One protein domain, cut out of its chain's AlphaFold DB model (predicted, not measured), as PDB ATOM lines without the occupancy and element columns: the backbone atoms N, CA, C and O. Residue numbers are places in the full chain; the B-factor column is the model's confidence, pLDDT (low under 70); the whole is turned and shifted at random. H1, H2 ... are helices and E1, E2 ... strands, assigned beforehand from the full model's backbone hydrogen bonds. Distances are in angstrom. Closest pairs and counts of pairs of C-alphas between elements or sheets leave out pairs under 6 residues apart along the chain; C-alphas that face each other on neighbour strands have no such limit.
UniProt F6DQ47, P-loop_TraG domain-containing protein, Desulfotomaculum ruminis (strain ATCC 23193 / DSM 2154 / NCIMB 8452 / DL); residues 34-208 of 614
ATOM      1  N   GLN A  34     174.732 166.247 272.723       94.88
ATOM      2  CA  GLN A  34     176.106 166.429 273.197       94.88
ATOM      3  C   GLN A  34     177.111 165.972 272.140       94.88
ATOM      4  O   GLN A  34     177.041 164.840 271.677       94.88
ATOM      5  N   PHE A  35     178.074 166.829 271.802       95.19
ATOM      6  CA  PHE A  35     179.124 166.527 270.827       95.19
ATOM      7  C   PHE A  35     180.429 166.108 271.508       95.19
ATOM      8  O   PHE A  35     180.824 166.694 272.516       95.19
ATOM      9  N   TYR A  36     181.100 165.125 270.914       94.69
ATOM     10  CA  TYR A  36     182.448 164.669 271.244       94.69
ATOM     11  C   TYR A  36     183.350 164.803 270.005       94.69
ATOM     12  O   TYR A  36     182.921 165.285 268.952       94.69
ATOM     13  N   ASP A  37     184.612 164.386 270.125       93.44
ATOM     14  CA  ASP A  37     185.590 164.519 269.044       93.44
ATOM     15  C   ASP A  37     185.234 163.662 267.823       93.44
ATOM     16  O   ASP A  37     185.343 164.139 266.700       93.44
ATOM     17  N   ASP A  38     184.788 162.423 267.995       94.00
ATOM     18  CA  ASP A  38     184.566 161.473 266.896       94.00
ATOM     19  C   ASP A  38     183.100 161.046 266.725       94.00
ATOM     20  O   ASP A  38     182.746 160.413 265.728       94.00
ATOM     21  N   HIS A  39     182.244 161.418 267.674       96.62
ATOM     22  CA  HIS A  39     180.827 161.075 267.716       96.62
ATOM     23  C   HIS A  39     180.022 162.145 268.472       96.62
ATOM     24  O   HIS A  39     180.553 163.141 268.961       96.62
ATOM     25  N   TYR A  40     178.714 161.957 268.564       96.31
ATOM     26  CA  TYR A  40     177.799 162.777 269.343       96.31
ATOM     27  C   TYR A  40     176.659 161.915 269.871       96.31
ATOM     28  O   TYR A  40     176.484 160.768 269.467       96.31
ATOM     29  N   ARG A  41     175.901 162.450 270.820       95.12
ATOM     30  CA  ARG A  41     174.784 161.762 271.453       95.12
ATOM     31  C   ARG A  41     173.531 162.616 271.342       95.12
ATOM     32  O   ARG A  41     173.571 163.781 271.736       95.12
ATOM     33  N   ILE A  42     172.460 162.027 270.823       92.06
ATOM     34  CA  ILE A  42     171.107 162.596 270.832       92.06
ATOM     35  C   ILE A  42     170.295 161.740 271.803       92.06
ATOM     36  O   ILE A  42     170.084 160.554 271.555       92.06
ATOM     37  N   ASP A  43     169.923 162.311 272.944       90.00
ATOM     38  CA  ASP A  43     169.237 161.643 274.054       90.00
ATOM     39  C   ASP A  43     169.945 160.366 274.533       90.00
ATOM     40  O   ASP A  43     170.900 160.416 275.313       90.00
ATOM     41  N   HIS A  44     169.496 159.198 274.077       88.75
ATOM     42  CA  HIS A  44     170.054 157.886 274.409       88.75
ATOM     43  C   HIS A  44     170.789 157.219 273.235       88.75
ATOM     44  O   HIS A  44     171.362 156.146 273.414       88.75
ATOM     45  N   LEU A  45     170.820 157.851 272.060       91.56
ATOM     46  CA  LEU A  45     171.439 157.320 270.847       91.56
ATOM     47  C   LEU A  45     172.851 157.869 270.651       91.56
ATOM     48  O   LEU A  45     173.084 159.074 270.737       91.56
ATOM     49  N   TYR A  46     173.783 156.969 270.345       95.81
ATOM     50  CA  TYR A  46     175.142 157.294 269.925       95.81
ATOM     51  C   TYR A  46     175.175 157.441 268.409       95.81
ATOM     52  O   TYR A  46     174.777 156.524 267.688       95.81
ATOM     53  N   CYS A  47     175.658 158.587 267.945       96.31
ATOM     54  CA  CYS A  47     175.664 158.982 266.549       96.31
ATOM     55  C   CYS A  47     177.084 159.333 266.089       96.31
ATOM     56  O   CYS A  47     177.819 160.022 266.792       96.31
ATOM     57  N   CYS A  48     177.473 158.926 264.887       96.69
ATOM     58  CA  CYS A  48     178.736 159.316 264.264       96.69
ATOM     59  C   CYS A  48     178.488 159.672 262.801       96.69
ATOM     60  O   CYS A  48     177.860 158.901 262.077       96.69
ATOM     61  N   THR A  49     178.993 160.822 262.362       95.94
ATOM     62  CA  THR A  49     178.931 161.240 260.964       95.94
ATOM     63  C   THR A  49     180.280 161.038 260.276       95.94
ATOM     64  O   THR A  49     181.331 161.502 260.741       95.94
ATOM     65  N   LEU A  50     180.224 160.352 259.138       95.25
ATOM     66  CA  LEU A  50     181.304 160.174 258.179       95.25
ATOM     67  C   LEU A  50     181.064 161.052 256.947       95.25
ATOM     68  O   LEU A  50     179.926 161.396 256.625       95.25
ATOM     69  N   VAL A  51     182.139 161.360 256.231       94.06
ATOM     70  CA  VAL A  51     182.105 161.985 254.908       94.06
ATOM     71  C   VAL A  51     182.877 161.127 253.913       94.06
ATOM     72  O   VAL A  51     183.883 160.503 254.269       94.06
ATOM     73  N   VAL A  52     182.381 161.059 252.683       92.12
ATOM     74  CA  VAL A  52     183.050 160.368 251.577       92.12
ATOM     75  C   VAL A  52     184.185 161.235 251.045       92.12
ATOM     76  O   VAL A  52     183.974 162.381 250.650       92.12
ATOM     77  N   ASP A  53     185.390 160.677 251.025       87.12
ATOM     78  CA  ASP A  53     186.619 161.396 250.688       87.12
ATOM     79  C   ASP A  53     187.111 161.103 249.266       87.12
ATOM     80  O   ASP A  53     187.916 161.862 248.739       87.12
ATOM     81  N   ALA A  54     186.623 160.042 248.616       85.69
ATOM     82  CA  ALA A  54     186.948 159.737 247.224       85.69
ATOM     83  C   ALA A  54     185.785 159.031 246.521       85.69
ATOM     84  O   ALA A  54     185.177 158.130 247.079       85.69
ATOM     85  N   ILE A  55     185.496 159.379 245.268       84.81
ATOM     86  CA  ILE A  55     184.456 158.703 244.483       84.81
ATOM     87  C   ILE A  55     185.087 158.094 243.221       84.81
ATOM     88  O   ILE A  55     185.787 158.811 242.504       84.81
ATOM     89  N   PRO A  56     184.860 156.798 242.922       78.56
ATOM     90  CA  PRO A  56     185.324 156.190 241.677       78.56
ATOM     91  C   PRO A  56     184.776 156.888 240.425       78.56
ATOM     92  O   PRO A  56     183.650 157.383 240.412       78.56
ATOM     93  N   GLU A  57     185.550 156.874 239.336       70.50
ATOM     94  CA  GLU A  57     185.140 157.463 238.050       70.50
ATOM     95  C   GLU A  57     183.939 156.719 237.422       70.50
ATOM     96  O   GLU A  57     183.123 157.329 236.727       70.50
ATOM     97  N   ILE A  58     183.799 155.417 237.711       70.44
ATOM     98  CA  ILE A  58     182.694 154.558 237.267       70.44
ATOM     99  C   ILE A  58     181.907 154.093 238.489       70.44
ATOM    100  O   ILE A  58     182.462 153.478 239.400       70.44
ATOM    101  N   ILE A  59     180.607 154.374 238.485       78.50
ATOM    102  CA  ILE A  59     179.689 154.101 239.589       78.50
ATOM    103  C   ILE A  59     178.448 153.431 239.010       78.50
ATOM    104  O   ILE A  59     177.926 153.871 237.987       78.50
ATOM    105  N   ASN A  60     177.965 152.384 239.674       74.75
ATOM    106  CA  ASN A  60     176.715 151.719 239.315       74.75
ATOM    107  C   ASN A  60     175.532 152.309 240.093       74.75
ATOM    108  O   ASN A  60     175.702 152.852 241.186       74.75
ATOM    109  N   MET A  61     174.325 152.176 239.540       73.00
ATOM    110  CA  MET A  61     173.090 152.633 240.178       73.00
ATOM    111  C   MET A  61     172.914 152.006 241.569       73.00
ATOM    112  O   MET A  61     173.061 150.796 241.724       73.00
ATOM    113  N   GLY A  62     172.582 152.826 242.572       70.50
ATOM    114  CA  GLY A  62     172.404 152.355 243.947       70.50
ATOM    115  C   GLY A  62     173.724 152.096 244.677       70.50
ATOM    116  O   GLY A  62     173.816 151.173 245.482       70.50
ATOM    117  N   TRP A  63     174.759 152.898 244.406       82.69
ATOM    118  CA  TRP A  63     176.114 152.690 244.940       82.69
ATOM    119  C   TRP A  63     176.171 152.538 246.467       82.69
ATOM    120  O   TRP A  63     176.934 151.728 246.992       82.69
ATOM    121  N   PHE A  64     175.332 153.285 247.191       84.44
ATOM    122  CA  PHE A  64     175.279 153.251 248.654       84.44
ATOM    123  C   PHE A  64     174.274 152.239 249.229       84.44
ATOM    124  O   PHE A  64     174.148 152.153 250.449       84.44
ATOM    125  N   ASN A  65     173.611 151.421 248.403       75.12
ATOM    126  CA  ASN A  65     172.583 150.477 248.862       75.12
ATOM    127  C   ASN A  65     173.098 149.504 249.936       75.12
ATOM    128  O   ASN A  65     172.412 149.199 250.910       75.12
ATOM    129  N   ASN A  66     174.344 149.047 249.792       72.31
ATOM    130  CA  ASN A  66     174.960 148.099 250.723       72.31
ATOM    131  C   ASN A  66     175.086 148.655 252.148       72.31
ATOM    132  O   ASN A  66     175.087 147.879 253.104       72.31
ATOM    133  N   ILE A  67     175.185 149.980 252.294       83.19
ATOM    134  CA  ILE A  67     175.267 150.638 253.600       83.19
ATOM    135  C   ILE A  67     173.920 151.191 254.064       83.19
ATOM    136  O   ILE A  67     173.680 151.186 255.266       83.19
ATOM    137  N   THR A  68     173.023 151.609 253.162       77.38
ATOM    138  CA  THR A  68     171.669 152.060 253.542       77.38
ATOM    139  C   THR A  68     170.804 150.913 254.059       77.38
ATOM    140  O   THR A  68     169.916 151.146 254.868       77.38
ATOM    141  N   ASN A  69     171.101 149.670 253.667       69.50
ATOM    142  CA  ASN A  69     170.459 148.469 254.214       69.50
ATOM    143  C   ASN A  69     170.853 148.167 255.674       69.50
ATOM    144  O   ASN A  69     170.247 147.307 256.315       69.50
ATOM    145  N   LEU A  70     171.884 148.822 256.220       74.44
ATOM    146  CA  LEU A  70     172.269 148.639 257.616       74.44
ATOM    147  C   LEU A  70     171.379 149.506 258.513       74.44
ATOM    148  O   LEU A  70     171.417 150.732 258.447       74.44
ATOM    149  N   GLY A  71     170.620 148.872 259.411       72.81
ATOM    150  CA  GLY A  71     169.764 149.581 260.364       72.81
ATOM    151  C   GLY A  71     170.526 150.655 261.155       72.81
ATOM    152  O   GLY A  71     171.609 150.408 261.700       72.81
ATOM    153  N   GLY A  72     169.957 151.859 261.222       82.62
ATOM    154  CA  GLY A  72     170.570 153.021 261.868       82.62
ATOM    155  C   GLY A  72     171.651 153.726 261.041       82.62
ATOM    156  O   GLY A  72     172.358 154.565 261.597       82.62
ATOM    157  N   VAL A  73     171.807 153.412 259.752       88.31
ATOM    158  CA  VAL A  73     172.662 154.166 258.824       88.31
ATOM    159  C   VAL A  73     171.802 155.081 257.953       88.31
ATOM    160  O   VAL A  73     170.815 154.653 257.366       88.31
ATOM    161  N   THR A  74     172.187 156.349 257.849       88.56
ATOM    162  CA  THR A  74     171.524 157.341 256.994       88.56
ATOM    163  C   THR A  74     172.542 157.923 256.032       88.56
ATOM    164  O   THR A  74     173.588 158.398 256.464       88.56
ATOM    165  N   VAL A  75     172.243 157.917 254.735       88.88
ATOM    166  CA  VAL A  75     173.101 158.512 253.705       88.88
ATOM    167  C   VAL A  75     172.426 159.774 253.183       88.88
ATOM    168  O   VAL A  75     171.294 159.720 252.714       88.88
ATOM    169  N   SER A  76     173.126 160.903 253.262       88.75
ATOM    170  CA  SER A  76     172.706 162.177 252.679       88.75
ATOM    171  C   SER A  76     173.623 162.521 251.511       88.75
ATOM    172  O   SER A  76     174.849 162.543 251.662       88.75
ATOM    173  N   VAL A  77     173.023 162.775 250.349       88.19
ATOM    174  CA  VAL A  77     173.715 163.148 249.111       88.19
ATOM    175  C   VAL A  77     173.231 164.530 248.702       88.19
ATOM    176  O   VAL A  77     172.102 164.692 248.243       88.19
ATOM    177  N   SER A  78     174.088 165.532 248.882       87.12
ATOM    178  CA  SER A  78     173.825 166.901 248.445       87.12
ATOM    179  C   SER A  78     174.383 167.107 247.045       87.12
ATOM    180  O   SER A  78     175.577 166.908 246.818       87.12
ATOM    181  N   ASN A  79     173.512 167.500 246.116       87.69
ATOM    182  CA  ASN A  79     173.828 167.693 244.706       87.69
ATOM    183  C   ASN A  79     173.679 169.173 244.344       87.69
ATOM    184  O   ASN A  79     172.564 169.696 244.319       87.69
ATOM    185  N   ILE A  80     174.786 169.831 244.004       88.50
ATOM    186  CA  ILE A  80     174.816 171.232 243.572       88.50
ATOM    187  C   ILE A  80     175.242 171.274 242.096       88.50
ATOM    188  O   ILE A  80     176.415 171.060 241.775       88.50
ATOM    189  N   PRO A  81     174.312 171.510 241.153       88.31
ATOM    190  CA  PRO A  81     174.648 171.602 239.736       88.31
ATOM    191  C   PRO A  81     175.585 172.786 239.458       88.31
ATOM    192  O   PRO A  81     175.289 173.917 239.843       88.31
ATOM    193  N   ASN A  82     176.684 172.557 238.729       89.38
ATOM    194  CA  ASN A  82     177.584 173.650 238.345       89.38
ATOM    195  C   ASN A  82     176.972 174.470 237.204       89.38
ATOM    196  O   ASN A  82     176.364 173.922 236.272       89.38
ATOM    197  N   LYS A  83     177.196 175.791 237.206       91.75
ATOM    198  CA  LYS A  83     176.883 176.609 236.026       91.75
ATOM    199  C   LYS A  83     177.789 176.171 234.878       91.75
ATOM    200  O   LYS A  83     178.971 175.917 235.067       91.75
ATOM    201  N   ARG A  84     177.266 176.146 233.649       85.94
ATOM    202  CA  ARG A  84     178.009 175.636 232.478       85.94
ATOM    203  C   ARG A  84     179.364 176.307 232.249       85.94
ATOM    204  O   ARG A  84     180.300 175.654 231.806       85.94
ATOM    205  N   ARG A  85     179.467 177.608 232.536       88.69
ATOM    206  CA  ARG A  85     180.732 178.346 232.430       88.69
ATOM    207  C   ARG A  85     181.771 177.808 233.417       88.69
ATOM    208  O   ARG A  85     182.868 177.467 232.999       88.69
ATOM    209  N   GLU A  86     181.381 177.650 234.679       90.56
ATOM    210  CA  GLU A  86     182.227 177.098 235.746       90.56
ATOM    211  C   GLU A  86     182.598 175.638 235.455       90.56
ATOM    212  O   GLU A  86     183.754 175.252 235.597       90.56
ATOM    213  N   ALA A  87     181.647 174.839 234.963       90.62
ATOM    214  CA  ALA A  87     181.888 173.463 234.534       90.62
ATOM    215  C   ALA A  87     182.942 173.376 233.417       90.62
ATOM    216  O   ALA A  87     183.869 172.573 233.500       90.62
ATOM    217  N   ASN A  88     182.834 174.229 232.393       91.19
ATOM    218  CA  ASN A  88     183.822 174.305 231.317       91.19
ATOM    219  C   ASN A  88     185.201 174.737 231.832       91.19
ATOM    220  O   ASN A  88     186.200 174.134 231.444       91.19
ATOM    221  N   GLU A  89     185.267 175.752 232.698       92.44
ATOM    222  CA  GLU A  89     186.517 176.233 233.300       92.44
ATOM    223  C   GLU A  89     187.202 175.122 234.122       92.44
ATOM    224  O   GLU A  89     188.383 174.842 233.901       92.44
ATOM    225  N   LYS A  90     186.451 174.417 234.984       92.44
ATOM    226  CA  LYS A  90     186.943 173.287 235.794       92.44
ATOM    227  C   LYS A  90     187.466 172.131 234.937       92.44
ATOM    228  O   LYS A  90     188.622 171.736 235.083       92.44
ATOM    229  N   VAL A  91     186.652 171.621 234.004       91.56
ATOM    230  CA  VAL A  91     187.032 170.475 233.154       91.56
ATOM    231  C   VAL A  91     188.212 170.826 232.247       91.56
ATOM    232  O   VAL A  91     189.098 169.997 232.031       91.56
ATOM    233  N   ASN A  92     188.274 172.061 231.740       92.75
ATOM    234  CA  ASN A  92     189.425 172.523 230.969       92.75
ATOM    235  C   ASN A  92     190.700 172.585 231.826       92.75
ATOM    236  O   ASN A  92     191.766 172.194 231.351       92.75
ATOM    237  N   GLY A  93     190.585 173.027 233.083       93.19
ATOM    238  CA  GLY A  93     191.673 173.003 234.061       93.19
ATOM    239  C   GLY A  93     192.210 171.590 234.292       93.19
ATOM    240  O   GLY A  93     193.405 171.360 234.114       93.19
ATOM    241  N   TRP A  94     191.334 170.620 234.581       92.12
ATOM    242  CA  TRP A  94     191.732 169.213 234.754       92.12
ATOM    243  C   TRP A  94     192.398 168.642 233.502       92.12
ATOM    244  O   TRP A  94     193.448 168.008 233.594       92.12
ATOM    245  N   ARG A  95     191.847 168.932 232.315       94.19
ATOM    246  CA  ARG A  95     192.450 168.539 231.035       94.19
ATOM    247  C   ARG A  95     193.856 169.115 230.864       94.19
ATOM    248  O   ARG A  95     194.735 168.421 230.363       94.19
ATOM    249  N   SER A  96     194.070 170.368 231.262       93.31
ATOM    250  CA  SER A  96     195.375 171.029 231.159       93.31
ATOM    251  C   SER A  96     196.412 170.424 232.109       93.31
ATOM    252  O   SER A  96     197.565 170.245 231.714       93.31
ATOM    253  N   ILE A  97     196.007 170.085 233.339       93.56
ATOM    254  CA  ILE A  97     196.865 169.415 234.330       93.56
ATOM    255  C   ILE A  97     197.283 168.039 233.803       93.56
ATOM    256  O   ILE A  97     198.473 167.793 233.616       93.56
ATOM    257  N   VAL A  98     196.312 167.191 233.442       92.12
ATOM    258  CA  VAL A  98     196.583 165.843 232.908       92.12
ATOM    259  C   VAL A  98     197.383 165.902 231.606       92.12
ATOM    260  O   VAL A  98     198.281 165.093 231.398       92.12
ATOM    261  N   GLY A  99     197.112 166.873 230.730       92.19
ATOM    262  CA  GLY A  99     197.883 167.067 229.502       92.19
ATOM    263  C   GLY A  99     199.352 167.408 229.771       92.19
ATOM    264  O   GLY A  99     200.237 166.911 229.075       92.19
ATOM    265  N   SER A 100     199.620 168.206 230.806       93.25
ATOM    266  CA  SER A 100     200.985 168.555 231.221       93.25
ATOM    267  C   SER A 100     201.720 167.342 231.796       93.25
ATOM    268  O   SER A 100     202.857 167.070 231.405       93.25
ATOM    269  N   GLU A 101     201.057 166.567 232.656       92.94
ATOM    270  CA  GLU A 101     201.589 165.309 233.198       92.94
ATOM    271  C   GLU A 101     201.858 164.280 232.095       92.94
ATOM    272  O   GLU A 101     202.913 163.648 232.084       92.94
ATOM    273  N   LEU A 102     200.956 164.162 231.114       92.62
ATOM    274  CA  LEU A 102     201.112 163.269 229.966       92.62
ATOM    275  C   LEU A 102     202.355 163.629 229.143       92.62
ATOM    276  O   LEU A 102     203.095 162.743 228.720       92.62
ATOM    277  N   ILE A 103     202.618 164.922 228.932       91.62
ATOM    278  CA  ILE A 103     203.827 165.387 228.237       91.62
ATOM    279  C   ILE A 103     205.088 165.002 229.022       91.62
ATOM    280  O   ILE A 103     206.059 164.538 228.421       91.62
ATOM    281  N   LEU A 104     205.086 165.176 230.347       92.50
ATOM    282  CA  LEU A 104     206.211 164.790 231.202       92.50
ATOM    283  C   LEU A 104     206.436 163.273 231.189       92.50
ATOM    284  O   LEU A 104     207.571 162.834 231.020       92.50
ATOM    285  N   ALA A 105     205.368 162.479 231.278       90.38
ATOM    286  CA  ALA A 105     205.430 161.021 231.219       90.38
ATOM    287  C   ALA A 105     205.966 160.519 229.868       90.38
ATOM    288  O   ALA A 105     206.829 159.639 229.843       90.38
ATOM    289  N   LYS A 106     205.532 161.129 228.751       90.31
ATOM    290  CA  LYS A 106     206.052 160.838 227.402       90.31
ATOM    291  C   LYS A 106     207.542 161.168 227.290       90.31
ATOM    292  O   LYS A 106     208.296 160.377 226.738       90.31
ATOM    293  N   LYS A 107     207.986 162.299 227.856       91.00
ATOM    294  CA  LYS A 107     209.410 162.685 227.893       91.00
ATOM    295  C   LYS A 107     210.261 161.766 228.775       91.00
ATOM    296  O   LYS A 107     211.415 161.526 228.445       91.00
ATOM    297  N   ALA A 108     209.701 161.262 229.871       88.12
ATOM    298  CA  ALA A 108     210.371 160.347 230.792       88.12
ATOM    299  C   ALA A 108     210.371 158.878 230.317       88.12
ATOM    300  O   ALA A 108     210.978 158.037 230.974       88.12
ATOM    301  N   GLY A 109     209.683 158.552 229.214       86.88
ATOM    302  CA  GLY A 109     209.592 157.184 228.694       86.88
ATOM    303  C   GLY A 109     208.788 156.221 229.579       86.88
ATOM    304  O   GLY A 109     208.958 155.011 229.468       86.88
ATOM    305  N   ASN A 110     207.925 156.726 230.469       89.56
ATOM    306  CA  ASN A 110     207.111 155.886 231.353       89.56
ATOM    307  C   ASN A 110     205.819 155.443 230.650       89.56
ATOM    308  O   ASN A 110     204.774 156.077 230.795       89.56
ATOM    309  N   THR A 111     205.888 154.347 229.895       85.25
ATOM    310  CA  THR A 111     204.789 153.858 229.043       85.25
ATOM    311  C   THR A 111     203.491 153.592 229.816       85.25
ATOM    312  O   THR A 111     202.421 153.982 229.366       85.25
ATOM    313  N   SER A 112     203.571 153.027 231.027       84.19
ATOM    314  CA  SER A 112     202.383 152.728 231.847       84.19
ATOM    315  C   SER A 112     201.649 153.993 232.318       84.19
ATOM    316  O   SER A 112     200.415 154.057 232.301       84.19
ATOM    317  N   ALA A 113     202.404 155.027 232.703       85.38
ATOM    318  CA  ALA A 113     201.821 156.317 233.060       85.38
ATOM    319  C   ALA A 113     201.219 157.019 231.833       85.38
ATOM    320  O   ALA A 113     200.165 157.643 231.947       85.38
ATOM    321  N   VAL A 114     201.860 156.893 230.665       89.00
ATOM    322  CA  VAL A 114     201.369 157.466 229.404       89.00
ATOM    323  C   VAL A 114     199.996 156.907 229.042       89.00
ATOM    324  O   VAL A 114     199.084 157.705 228.834       89.00
ATOM    325  N   ASP A 115     199.818 155.586 229.049       88.06
ATOM    326  CA  ASP A 115     198.537 154.960 228.692       88.06
ATOM    327  C   ASP A 115     197.403 155.427 229.622       88.06
ATOM    328  O   ASP A 115     196.324 155.824 229.173       88.06
ATOM    329  N   THR A 116     197.670 155.473 230.931       87.06
ATOM    330  CA  THR A 116     196.686 155.897 231.942       87.06
ATOM    331  C   THR A 116     196.295 157.370 231.780       87.06
ATOM    332  O   THR A 116     195.110 157.723 231.811       87.06
ATOM    333  N   LEU A 117     197.282 158.251 231.601       90.81
ATOM    334  CA  LEU A 117     197.060 159.690 231.447       90.81
ATOM    335  C   LEU A 117     196.398 160.024 230.104       90.81
ATOM    336  O   LEU A 117     195.602 160.961 230.033       90.81
ATOM    337  N   GLU A 118     196.672 159.256 229.047       91.88
ATOM    338  CA  GLU A 118     196.071 159.452 227.726       91.88
ATOM    339  C   GLU A 118     194.574 159.112 227.723       91.88
ATOM    340  O   GLU A 118     193.773 159.881 227.177       91.88
ATOM    341  N   VAL A 119     194.165 158.039 228.412       88.50
ATOM    342  CA  VAL A 119     192.744 157.719 228.636       88.50
ATOM    343  C   VAL A 119     192.040 158.861 229.378       88.50
ATOM    344  O   VAL A 119     191.013 159.358 228.904       88.50
ATOM    345  N   LYS A 120     192.617 159.349 230.486       87.44
ATOM    346  CA  LYS A 120     192.050 160.467 231.265       87.44
ATOM    347  C   LYS A 120     191.973 161.768 230.466       87.44
ATOM    348  O   LYS A 120     190.968 162.478 230.519       87.44
ATOM    349  N   TYR A 121     193.007 162.082 229.688       93.06
ATOM    350  CA  TYR A 121     193.031 163.271 228.839       93.06
ATOM    351  C   TYR A 121     191.918 163.237 227.785       93.06
ATOM    352  O   TYR A 121     191.198 164.226 227.596       93.06
ATOM    353  N   ASN A 122     191.740 162.090 227.122       91.81
ATOM    354  CA  ASN A 122     190.684 161.897 226.132       91.81
ATOM    355  C   ASN A 122     189.286 161.956 226.764       91.81
ATOM    356  O   ASN A 122     188.401 162.599 226.194       91.81
ATOM    357  N   TYR A 123     189.112 161.390 227.961       89.06
ATOM    358  CA  TYR A 123     187.874 161.500 228.735       89.06
ATOM    359  C   TYR A 123     187.496 162.965 229.007       89.06
ATOM    360  O   TYR A 123     186.407 163.401 228.630       89.06
ATOM    361  N   TYR A 124     188.406 163.773 229.570       91.69
ATOM    362  CA  TYR A 124     188.120 165.189 229.837       91.69
ATOM    363  C   TYR A 124     187.879 165.995 228.560       91.69
ATOM    364  O   TYR A 124     187.042 166.899 228.539       91.69
ATOM    365  N   ARG A 125     188.572 165.661 227.465       92.81
ATOM    366  CA  ARG A 125     188.326 166.275 226.154       92.81
ATOM    367  C   ARG A 125     186.911 165.978 225.648       92.81
ATOM    368  O   ARG A 125     186.271 166.887 225.114       92.81
ATOM    369  N   GLN A 126     186.431 164.746 225.806       91.06
ATOM    370  CA  GLN A 126     185.070 164.359 225.434       91.06
ATOM    371  C   GLN A 126     184.032 165.036 226.334       91.06
ATOM    372  O   GLN A 126     183.106 165.661 225.819       91.06
ATOM    373  N   LEU A 127     184.235 165.018 227.654       89.62
ATOM    374  CA  LEU A 127     183.341 165.670 228.609       89.62
ATOM    375  C   LEU A 127     183.205 167.176 228.326       89.62
ATOM    376  O   LEU A 127     182.092 167.696 228.283       89.62
ATOM    377  N   LEU A 128     184.311 167.874 228.042       92.50
ATOM    378  CA  LEU A 128     184.299 169.297 227.680       92.50
ATOM    379  C   LEU A 128     183.503 169.564 226.392       92.50
ATOM    380  O   LEU A 128     182.773 170.557 226.296       92.50
ATOM    381  N   ARG A 129     183.607 168.665 225.402       92.12
ATOM    382  CA  ARG A 129     182.803 168.734 224.174       92.12
ATOM    383  C   ARG A 129     181.315 168.571 224.489       92.12
ATOM    384  O   ARG A 129     180.514 169.356 223.988       92.12
ATOM    385  N   ASP A 130     180.950 167.610 225.329       90.31
ATOM    386  CA  ASP A 130     179.552 167.345 225.685       90.31
ATOM    387  C   ASP A 130     178.924 168.479 226.507       90.31
ATOM    388  O   ASP A 130     177.763 168.832 226.273       90.31
ATOM    389  N   ILE A 131     179.693 169.108 227.404       90.19
ATOM    390  CA  ILE A 131     179.265 170.309 228.141       90.19
ATOM    391  C   ILE A 131     179.024 171.470 227.168       90.19
ATOM    392  O   ILE A 131     177.982 172.131 227.226       90.19
ATOM    393  N   SER A 132     179.941 171.684 226.221       88.62
ATOM    394  CA  SER A 132     179.824 172.740 225.203       88.62
ATOM    395  C   SER A 132     178.620 172.531 224.276       88.62
ATOM    396  O   SER A 132     177.908 173.483 223.957       88.62
ATOM    397  N   LEU A 133     178.342 171.279 223.899       90.19
ATOM    398  CA  LEU A 133     177.180 170.885 223.094       90.19
ATOM    399  C   LEU A 133     175.871 170.814 223.895       90.19
ATOM    400  O   LEU A 133     174.844 170.432 223.336       90.19
ATOM    401  N   LYS A 134     175.884 171.179 225.185       84.88
ATOM    402  CA  LYS A 134     174.722 171.142 226.088       84.88
ATOM    403  C   LYS A 134     174.125 169.740 226.282       84.88
ATOM    404  O   LYS A 134     172.965 169.633 226.672       84.88
ATOM    405  N   ARG A 135     174.902 168.684 226.031       82.75
ATOM    406  CA  ARG A 135     174.487 167.281 226.196       82.75
ATOM    407  C   ARG A 135     174.727 166.758 227.607       82.75
ATOM    408  O   ARG A 135     174.022 165.857 228.039       82.75
ATOM    409  N   ASN A 136     175.710 167.314 228.314       84.31
ATOM    410  CA  ASN A 136     176.077 166.884 229.661       84.31
ATOM    411  C   ASN A 136     176.476 168.084 230.542       84.31
ATOM    412  O   ASN A 136     176.594 169.214 230.059       84.31
ATOM    413  N   ASN A 137     176.657 167.846 231.839       89.69
ATOM    414  CA  ASN A 137     177.199 168.803 232.800       89.69
ATOM    415  C   ASN A 137     177.924 168.066 233.943       89.69
ATOM    416  O   ASN A 137     177.855 166.838 234.033       89.69
ATOM    417  N   ILE A 138     178.583 168.812 234.831       92.06
ATOM    418  CA  ILE A 138     179.087 168.281 236.104       92.06
ATOM    419  C   ILE A 138     178.271 168.814 237.287       92.06
ATOM    420  O   ILE A 138     177.751 169.936 237.271       92.06
ATOM    421  N   VAL A 139     178.163 167.995 238.323       91.12
ATOM    422  CA  VAL A 139     177.458 168.276 239.573       91.12
ATOM    423  C   VAL A 139     178.465 168.126 240.703       91.12
ATOM    424  O   VAL A 139     179.205 167.147 240.746       91.12
ATOM    425  N   THR A 140     178.490 169.102 241.602       91.19
ATOM    426  CA  THR A 140     179.262 169.015 242.836       91.19
ATOM    427  C   THR A 140     178.450 168.213 243.840       91.19
ATOM    428  O   THR A 140     177.325 168.590 244.169       91.19
ATOM    429  N   VAL A 141     179.005 167.097 244.299       89.88
ATOM    430  CA  VAL A 141     178.337 166.144 245.181       89.88
ATOM    431  C   VAL A 141     179.065 166.073 246.512       89.88
ATOM    432  O   VAL A 141     180.281 165.913 246.561       89.88
ATOM    433  N   THR A 142     178.310 166.168 247.599       90.56
ATOM    434  CA  THR A 142     178.790 165.918 248.962       90.56
ATOM    435  C   THR A 142     178.010 164.749 249.532       90.56
ATOM    436  O   THR A 142     176.780 164.795 249.572       90.56
ATOM    437  N   VAL A 143     178.708 163.704 249.981       90.75
ATOM    438  CA  VAL A 143     178.070 162.531 250.589       90.75
ATOM    439  C   VAL A 143     178.466 162.433 252.052       90.75
ATOM    440  O   VAL A 143     179.645 162.299 252.384       90.75
ATOM    441  N   THR A 144     177.463 162.453 252.925       92.50
ATOM    442  CA  THR A 144     177.634 162.248 254.365       92.50
ATOM    443  C   THR A 144     176.848 161.033 254.826       92.50
ATOM    444  O   THR A 144     175.756 160.757 254.333       92.50
ATOM    445  N   VAL A 145     177.427 160.279 255.757       93.38
ATOM    446  CA  VAL A 145     176.842 159.045 256.283       93.38
ATOM    447  C   VAL A 145     176.722 159.173 257.795       93.38
ATOM    448  O   VAL A 145     177.733 159.257 258.489       93.38
ATOM    449  N   MET A 146     175.496 159.192 258.305       94.31
ATOM    450  CA  MET A 146     175.202 159.109 259.731       94.31
ATOM    451  C   MET A 146     175.104 157.655 260.153       94.31
ATOM    452  O   MET A 146     174.463 156.853 259.481       94.31
ATOM    453  N   ILE A 147     175.677 157.328 261.298       95.69
ATOM    454  CA  ILE A 147     175.586 156.010 261.914       95.69
ATOM    455  C   ILE A 147     175.022 156.201 263.307       95.69
ATOM    456  O   ILE A 147     175.561 156.996 264.067       95.69
ATOM    457  N   THR A 148     173.970 155.464 263.638       94.38
ATOM    458  CA  THR A 148     173.270 155.527 264.922       94.38
ATOM    459  C   THR A 148     173.211 154.148 265.580       94.38
ATOM    460  O   THR A 148     173.085 153.111 264.911       94.38
ATOM    461  N   ALA A 149     173.345 154.118 266.905       91.62
ATOM    462  CA  ALA A 149     173.262 152.903 267.709       91.62
ATOM    463  C   ALA A 149     172.856 153.204 269.160       91.62
ATOM    464  O   ALA A 149     172.904 154.349 269.612       91.62
ATOM    465  N   LYS A 150     172.487 152.160 269.914       90.38
ATOM    466  CA  LYS A 150     172.082 152.295 271.326       90.38
ATOM    467  C   LYS A 150     173.274 152.363 272.287       90.38
ATOM    468  O   LYS A 150     173.117 152.779 273.430       90.38
ATOM    469  N   SER A 151     174.460 151.960 271.834       93.81
ATOM    470  CA  SER A 151     175.704 152.009 272.606       93.81
ATOM    471  C   SER A 151     176.881 152.451 271.740       93.81
ATOM    472  O   SER A 151     176.862 152.293 270.517       93.81
ATOM    473  N   TYR A 152     177.926 152.974 272.382       94.81
ATOM    474  CA  TYR A 152     179.159 153.369 271.701       94.81
ATOM    475  C   TYR A 152     179.845 152.181 271.005       94.81
ATOM    476  O   TYR A 152     180.266 152.302 269.859       94.81
ATOM    477  N   GLU A 153     179.907 151.012 271.651       95.19
ATOM    478  CA  GLU A 153     180.537 149.810 271.083       95.19
ATOM    479  C   GLU A 153     179.817 149.312 269.823       95.19
ATOM    480  O   GLU A 153     180.451 148.927 268.840       95.19
ATOM    481  N   GLU A 154     178.482 149.334 269.832       89.94
ATOM    482  CA  GLU A 154     177.680 148.976 268.662       89.94
ATOM    483  C   GLU A 154     177.876 149.993 267.529       89.94
ATOM    484  O   GLU A 154     178.042 149.600 266.370       89.94
ATOM    485  N   MET A 155     177.914 151.290 267.857       95.75
ATOM    486  CA  MET A 155     178.200 152.359 266.897       95.75
ATOM    487  C   MET A 155     179.580 152.172 266.259       95.75
ATOM    488  O   MET A 155     179.702 152.281 265.041       95.75
ATOM    489  N   ASP A 156     180.611 151.865 267.048       95.56
ATOM    490  CA  ASP A 156     181.990 151.716 266.572       95.56
ATOM    491  C   ASP A 156     182.174 150.477 265.676       95.56
ATOM    492  O   ASP A 156     182.786 150.555 264.604       95.56
ATOM    493  N   LYS A 157     181.534 149.355 266.035       93.31
ATOM    494  CA  LYS A 157     181.454 148.162 265.174       93.31
ATOM    495  C   LYS A 157     180.737 148.465 263.859       93.31
ATOM    496  O   LYS A 157     181.221 148.089 262.790       93.31
ATOM    497  N   LYS A 158     179.604 149.174 263.915       91.00
ATOM    498  CA  LYS A 158     178.830 149.567 262.726       91.00
ATOM    499  C   LYS A 158     179.617 150.544 261.846       91.00
ATOM    500  O   LYS A 158     179.642 150.368 260.633       91.00
ATOM    501  N   LYS A 159     180.332 151.500 262.449       95.38
ATOM    502  CA  LYS A 159     181.263 152.423 261.780       95.38
ATOM    503  C   LYS A 159     182.347 151.682 261.014       95.38
ATOM    504  O   LYS A 159     182.570 151.998 259.849       95.38
ATOM    505  N   SER A 160     182.988 150.701 261.642       94.00
ATOM    506  CA  SER A 160     184.025 149.890 260.994       94.00
ATOM    507  C   SER A 160     183.450 149.118 259.806       94.00
ATOM    508  O   SER A 160     183.940 149.262 258.692       94.00
ATOM    509  N   ARG A 161     182.303 148.450 259.991       90.44
ATOM    510  CA  ARG A 161     181.605 147.740 258.907       90.44
ATOM    511  C   ARG A 161     181.217 148.648 257.735       90.44
ATOM    512  O   ARG A 161     181.347 148.244 256.585       90.44
ATOM    513  N   VAL A 162     180.728 149.862 258.004       91.19
ATOM    514  CA  VAL A 162     180.404 150.843 256.954       91.19
ATOM    515  C   VAL A 162     181.663 151.255 256.191       91.19
ATOM    516  O   VAL A 162     181.627 151.320 254.966       91.19
ATOM    517  N   LYS A 163     182.782 151.494 256.887       92.31
ATOM    518  CA  LYS A 163     184.064 151.814 256.241       92.31
ATOM    519  C   LYS A 163     184.564 150.673 255.360       92.31
ATOM    520  O   LYS A 163     184.985 150.945 254.241       92.31
ATOM    521  N   ASP A 164     184.444 149.431 255.823       89.25
ATOM    522  CA  ASP A 164     184.841 148.242 255.059       89.25
ATOM    523  C   ASP A 164     184.006 148.092 253.779       89.25
ATOM    524  O   ASP A 164     184.545 147.872 252.696       89.25
ATOM    525  N   LEU A 165     182.685 148.289 253.870       85.50
ATOM    526  CA  LEU A 165     181.790 148.265 252.704       85.50
ATOM    527  C   LEU A 165     182.057 149.418 251.725       85.50
ATOM    528  O   LEU A 165     181.800 149.281 250.529       85.50
ATOM    529  N   LEU A 166     182.584 150.540 252.219       85.56
ATOM    530  CA  LEU A 166     182.989 151.703 251.429       85.56
ATOM    531  C   LEU A 166     184.481 151.703 251.066       85.56
ATOM    532  O   LEU A 166     184.994 152.757 250.690       85.56
ATOM    533  N   ALA A 167     185.188 150.571 251.141       80.25
ATOM    534  CA  ALA A 167     186.632 150.519 250.887       80.25
ATOM    535  C   ALA A 167     187.037 151.174 249.548       80.25
ATOM    536  O   ALA A 167     188.025 151.902 249.487       80.25
ATOM    537  N   ASN A 168     186.218 151.016 248.500       75.00
ATOM    538  CA  ASN A 168     186.458 151.591 247.168       75.00
ATOM    539  C   ASN A 168     186.144 153.097 247.053       75.00
ATOM    540  O   ASN A 168     186.425 153.711 246.030       75.00
ATOM    541  N   THR A 169     185.512 153.696 248.059       79.31
ATOM    542  CA  THR A 169     185.003 155.083 248.065       79.31
ATOM    543  C   THR A 169     185.578 155.876 249.245       79.31
ATOM    544  O   THR A 169     185.146 156.987 249.499       79.31
ATOM    545  N   ASN A 170     186.534 155.299 249.985       81.94
ATOM    546  CA  ASN A 170     187.242 155.853 251.144       81.94
ATOM    547  C   ASN A 170     186.437 156.868 251.988       81.94
ATOM    548  O   ASN A 170     186.289 158.035 251.633       81.94
ATOM    549  N   SER A 171     185.951 156.455 253.158       90.12
ATOM    550  CA  SER A 171     185.190 157.345 254.046       90.12
ATOM    551  C   SER A 171     185.967 157.701 255.309       90.12
ATOM    552  O   SER A 171     186.629 156.862 255.928       90.12
ATOM    553  N   ARG A 172     185.845 158.959 255.745       91.81
ATOM    554  CA  ARG A 172     186.506 159.456 256.956       91.81
ATOM    555  C   ARG A 172     185.525 160.012 257.966       91.81
ATOM    556  O   ARG A 172     184.486 160.569 257.631       91.81
ATOM    557  N   THR A 173     185.877 159.860 259.235       94.25
ATOM    558  CA  THR A 173     185.103 160.414 260.344       94.25
ATOM    559  C   THR A 173     185.322 161.921 260.412       94.25
ATOM    560  O   THR A 173     186.461 162.385 260.326       94.25
ATOM    561  N   LEU A 174     184.245 162.690 260.583       92.62
ATOM    562  CA  LEU A 174     184.312 164.144 260.757       92.62
ATOM    563  C   LEU A 174     184.776 164.503 262.179       92.62
ATOM    564  O   LEU A 174     183.991 164.974 263.006       92.62
ATOM    565  N   TYR A 175     186.052 164.255 262.483       93.06
ATOM    566  CA  TYR A 175     186.627 164.568 263.790       93.06
ATOM    567  C   TYR A 175     186.501 166.067 264.109       93.06
ATOM    568  O   TYR A 175     186.794 166.917 263.267       93.06
ATOM    569  N   LYS A 176     186.022 166.388 265.317       92.75
ATOM    570  CA  LYS A 176     185.704 167.733 265.840       92.75
ATOM    571  C   LYS A 176     184.685 168.523 265.007       92.75
ATOM    572  O   LYS A 176     184.406 169.687 265.285       92.75
ATOM    573  N   ARG A 177     184.091 167.881 263.997       93.19
ATOM    574  CA  ARG A 177     183.165 168.465 263.015       93.19
ATOM    575  C   ARG A 177     181.837 167.708 262.953       93.19
ATOM    576  O   ARG A 177     181.052 167.901 262.031       93.19
ATOM    577  N   GLN A 178     181.542 166.899 263.970       94.00
ATOM    578  CA  GLN A 178     180.287 166.152 264.101       94.00
ATOM    579  C   GLN A 178     179.047 167.059 264.064       94.00
ATOM    580  O   GLN A 178     178.053 166.718 263.434       94.00
ATOM    581  N   HIS A 179     179.128 168.259 264.651       91.19
ATOM    582  CA  HIS A 179     178.051 169.252 264.585       91.19
ATOM    583  C   HIS A 179     177.753 169.714 263.149       91.19
ATOM    584  O   HIS A 179     176.596 169.913 262.790       91.19
ATOM    585  N   GLN A 180     178.789 169.871 262.321       90.31
ATOM    586  CA  GLN A 180     178.663 170.241 260.913       90.31
ATOM    587  C   GLN A 180     178.093 169.068 260.110       90.31
ATOM    588  O   GLN A 180     177.204 169.268 259.290       90.31
ATOM    589  N   GLY A 181     178.557 167.850 260.407       89.88
ATOM    590  CA  GLY A 181     178.051 166.621 259.801       89.88
ATOM    591  C   GLY A 181     176.573 166.365 260.099       89.88
ATOM    592  O   GLY A 181     175.830 165.994 259.203       89.88
ATOM    593  N   LEU A 182     176.108 166.590 261.331       90.50
ATOM    594  CA  LEU A 182     174.679 166.481 261.649       90.50
ATOM    595  C   LEU A 182     173.861 167.482 260.820       90.50
ATOM    596  O   LEU A 182     172.871 167.108 260.199       90.50
ATOM    597  N   LYS A 183     174.300 168.744 260.757       89.12
ATOM    598  CA  LYS A 183     173.594 169.782 259.995       89.12
ATOM    599  C   LYS A 183     173.522 169.493 258.494       89.12
ATOM    600  O   LYS A 183     172.516 169.838 257.894       89.12
ATOM    601  N   SER A 184     174.528 168.845 257.900       86.94
ATOM    602  CA  SER A 184     174.502 168.477 256.473       86.94
ATOM    603  C   SER A 184     173.532 167.336 256.139       86.94
ATOM    604  O   SER A 184     173.254 167.083 254.969       86.94
ATOM    605  N   ILE A 185     173.049 166.611 257.150       86.50
ATOM    606  CA  ILE A 185     172.056 165.540 256.993       86.50
ATOM    607  C   ILE A 185     170.638 166.070 257.229       86.50
ATOM    608  O   ILE A 185     169.678 165.531 256.682       86.50
ATOM    609  N   LEU A 186     170.495 167.125 258.035       84.25
ATOM    610  CA  LEU A 186     169.195 167.705 258.344       84.25
ATOM    611  C   LEU A 186     168.587 168.397 257.111       84.25
ATOM    612  O   LEU A 186     169.271 169.156 256.421       84.25
ATOM    613  N   PRO A 187     167.288 168.179 256.842       71.88
ATOM    614  CA  PRO A 187     166.619 168.828 255.725       71.88
ATOM    615  C   PRO A 187     166.557 170.344 255.950       71.88
ATOM    616  O   PRO A 187     166.428 170.817 257.078       71.88
ATOM    617  N   PHE A 188     166.621 171.105 254.855       69.25
ATOM    618  CA  PHE A 188     166.494 172.572 254.828       69.25
ATOM    619  C   PHE A 188     167.621 173.370 255.503       69.25
ATOM    620  O   PHE A 188     167.544 174.598 255.540       69.25
ATOM    621  N   ILE A 189     168.679 172.717 255.991       74.25
ATOM    622  CA  ILE A 189     169.858 173.407 256.519       74.25
ATOM    623  C   ILE A 189     170.966 173.369 255.471       74.25
ATOM    624  O   ILE A 189     171.606 172.343 255.256       74.25
ATOM    625  N   ASP A 190     171.231 174.517 254.848       63.66
ATOM    626  CA  ASP A 190     172.362 174.653 253.936       63.66
ATOM    627  C   ASP A 190     173.661 174.727 254.749       63.66
ATOM    628  O   ASP A 190     174.021 175.761 255.317       63.66
ATOM    629  N   THR A 191     174.328 173.583 254.900       64.94
ATOM    630  CA  THR A 191     175.623 173.504 255.576       64.94
ATOM    631  C   THR A 191     176.639 172.916 254.629       64.94
ATOM    632  O   THR A 191     176.563 171.747 254.255       64.94
ATOM    633  N   ASN A 192     177.630 173.729 254.283       68.06
ATOM    634  CA  ASN A 192     178.688 173.309 253.390       68.06
ATOM    635  C   ASN A 192     179.715 172.478 254.165       68.06
ATOM    636  O   ASN A 192     180.355 172.981 255.093       68.06
ATOM    637  N   VAL A 193     179.854 171.206 253.809       82.25
ATOM    638  CA  VAL A 193     180.976 170.359 254.212       82.25
ATOM    639  C   VAL A 193     181.996 170.468 253.066       82.25
ATOM    640  O   VAL A 193     181.649 170.118 251.946       82.25
ATOM    641  N   PRO A 194     183.215 171.006 253.287       83.00
ATOM    642  CA  PRO A 194     184.183 171.310 252.225       83.00
ATOM    643  C   PRO A 194     184.648 170.089 251.423       83.00
ATOM    644  O   PRO A 194     185.251 170.246 250.367       83.00
ATOM    645  N   GLU A 195     184.402 168.882 251.920       89.44
ATOM    646  CA  GLU A 195     184.627 167.634 251.206       89.44
ATOM    647  C   GLU A 195     183.554 167.396 250.134       89.44
ATOM    648  O   GLU A 195     182.504 166.812 250.405       89.44
ATOM    649  N   TYR A 196     183.840 167.822 248.903       88.62
ATOM    650  CA  TYR A 196     182.971 167.619 247.746       88.62
ATOM    651  C   TYR A 196     183.710 166.981 246.568       88.62
ATOM    652  O   TYR A 196     184.927 167.102 246.425       88.62
ATOM    653  N   HIS A 197     182.939 166.354 245.680       88.75
ATOM    654  CA  HIS A 197     183.418 165.701 244.465       88.75
ATOM    655  C   HIS A 197     182.639 166.200 243.262       88.75
ATOM    656  O   HIS A 197     181.410 166.174 243.257       88.75
ATOM    657  N   ASP A 198     183.341 166.641 242.225       89.62
ATOM    658  CA  ASP A 198     182.695 166.972 240.962       89.62
ATOM    659  C   ASP A 198     182.549 165.701 240.117       89.62
ATOM    660  O   ASP A 198     183.534 165.090 239.705       89.62
ATOM    661  N   VAL A 199     181.307 165.310 239.843       88.88
ATOM    662  CA  VAL A 199     180.977 164.113 239.059       88.88
ATOM    663  C   VAL A 199     180.061 164.469 237.892       88.88
ATOM    664  O   VAL A 199     179.461 165.544 237.844       88.88
ATOM    665  N   THR A 200     179.933 163.571 236.918       89.00
ATOM    666  CA  THR A 200     178.946 163.736 235.840       89.00
ATOM    667  C   THR A 200     177.520 163.633 236.385       89.00
ATOM    668  O   THR A 200     177.284 163.017 237.426       89.00
ATOM    669  N   VAL A 201     176.541 164.180 235.657       87.31
ATOM    670  CA  VAL A 201     175.114 164.047 236.020       87.31
ATOM    671  C   VAL A 201     174.700 162.575 236.177       87.31
ATOM    672  O   VAL A 201     173.958 162.242 237.098       87.31
ATOM    673  N   ALA A 202     175.211 161.684 235.320       83.94
ATOM    674  CA  ALA A 202     174.923 160.250 235.390       83.94
ATOM    675  C   ALA A 202     175.462 159.608 236.681       83.94
ATOM    676  O   ALA A 202     174.738 158.878 237.357       83.94
ATOM    677  N   ASN A 203     176.699 159.931 237.069       86.06
ATOM    678  CA  ASN A 203     177.280 159.443 238.321       86.06
ATOM    679  C   ASN A 203     176.541 160.016 239.539       86.06
ATOM    680  O   ASN A 203     176.266 159.276 240.479       86.06
ATOM    681  N   ALA A 204     176.146 161.295 239.511       87.06
ATOM    682  CA  ALA A 204     175.337 161.896 240.573       87.06
ATOM    683  C   ALA A 204     173.993 161.168 240.763       87.06
ATOM    684  O   ALA A 204     173.570 160.942 241.895       87.06
ATOM    685  N   ALA A 205     173.347 160.744 239.671       81.69
ATOM    686  CA  ALA A 205     172.119 159.952 239.736       81.69
ATOM    687  C   ALA A 205     172.347 158.566 240.369       81.69
ATOM    688  O   ALA A 205     171.516 158.102 241.146       81.69
ATOM    689  N   CYS A 206     173.487 157.925 240.094       81.69
ATOM    690  CA  CYS A 206     173.833 156.618 240.662       81.69
ATOM    691  C   CYS A 206     174.108 156.653 242.175       81.69
ATOM    692  O   CYS A 206     173.961 155.630 242.848       81.69
ATOM    693  N   LEU A 207     174.494 157.820 242.700       83.00
ATOM    694  CA  LEU A 207     174.769 158.043 244.120       83.00
ATOM    695  C   LEU A 207     173.499 158.291 244.944       83.00
ATOM    696  O   LEU A 207     173.555 158.202 246.165       83.00
ATOM    697  N   ALA A 208     172.361 158.592 244.314       71.06
ATOM    698  CA  ALA A 208     171.129 158.879 245.037       71.06
ATOM    699  C   ALA A 208     170.615 157.627 245.792       71.06
ATOM    700  O   ALA A 208     170.499 156.558 245.184       71.06
TER     701      ALA A 208
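What this domain is: This is residues 34 to 208 of the 614 residues of the protein "P-loop_TraG domain-containing protein" of Desulfotomaculum ruminis (strain ATCC 23193 / DSM 2154 / NCIMB 8452 / DL) (UniProt F6DQ47). A strongly twisted antiparallel sheet, built round the long strands E2, E4 and E3, has H4 and H6 over one face and H5 over the other, and a long helical hairpin, H2 and H3, is set crosswise at one end. The hairpin meets the sheet at the beginning of H2, while E1 lies toward the opposite end of the domain. The printed part has 175 residues with six named helices and six named strands, which follow along the chain as E1, then E2, H1, E3, H2, H3, E4, H4, E5, H5, E6 and H6; the class is mixed, helices and strands, and the sheet is branched, with the antiparallel neighbour pairs E1 and E2, E2 and E4, E2 and E5, E3 and E4, and E4 and E6. The whole is elongated, 59 by 36 by 28 A, and only just loose, close to compact, with a radius of gyration of the C-alphas of 19.0 A.

How they stand to each other: E4, residues 138 to 149, has E2, residues 45 to 52, and E6, residues 197 to 200, on one side and E3, residues 73 to 81, on the other side. N 48 and O 147 of E2 and E4 are 2.8 A apart, N 76 and O 144 of E3 and E4 2.8 A, and N 139 and O 199 of E4 and E6 2.8 A, within hydrogen-bond range. E1, residues 40 to 42, and E5, residues 171 to 173, lie on one side of E2; N 40 and O 47 are 2.8 A apart, N 51 and O 172 2.8 A. E1 and E2 form a hairpin. H4, residues 152 to 165, is over E2 and E4 at a height over the sheet of 8.4 A, along the strands; its closest C-alphas to E4 are Met 155 and Ala 149, 5.0 A. H6, residues 201 to 207, is on the same face, over E4 at 8.6 A. H5, residues 178 to 185, is on the opposite face at 7.3 A, across the strands at 75 degrees to E2 on the local plane. H1, residues 65 to 68, only grazes the sheet and only just touches H4, at its residues 162 to 165 alone, with 3 pairs of C-alphas within 8 A; the closest are those of Ile 67 and Val 162, 6.1 A. H2, residues 84 to 107, only grazes the sheet with residues 84 to 91. It touches H3, residues 111 to 132, at a shallow tilt of 20 degrees, opposite ways, a helical hairpin; the closest C-alphas are Arg 95 and Tyr 124, 5.6 A. Every O i to N i+4 pair is within hydrogen-bond range in H2, H3, H4 and H6, 3 of 4 in H5; H1 is too short for one.

Where its parts are: E4 measures 35.6 A, E3 25.9 A, E2 22.7 A, H2 34.3 A, H3 31.5 A and H4 19.8 A from first to last C-alpha. E1 begins at C-alpha 40 (177.799, 162.777, 269.343), and H6 ends at C-alpha 207 (174.769, 158.043, 244.120).

The domain as a whole: The C-alphas of Asp 43 and Lys 107, 61.2 A apart, are the two farthest apart. The printed part has no cut. The links E2 to H1 and H5 to E6 are long. The pLDDT is under 70 at residues 69, 188 and 190 to 192.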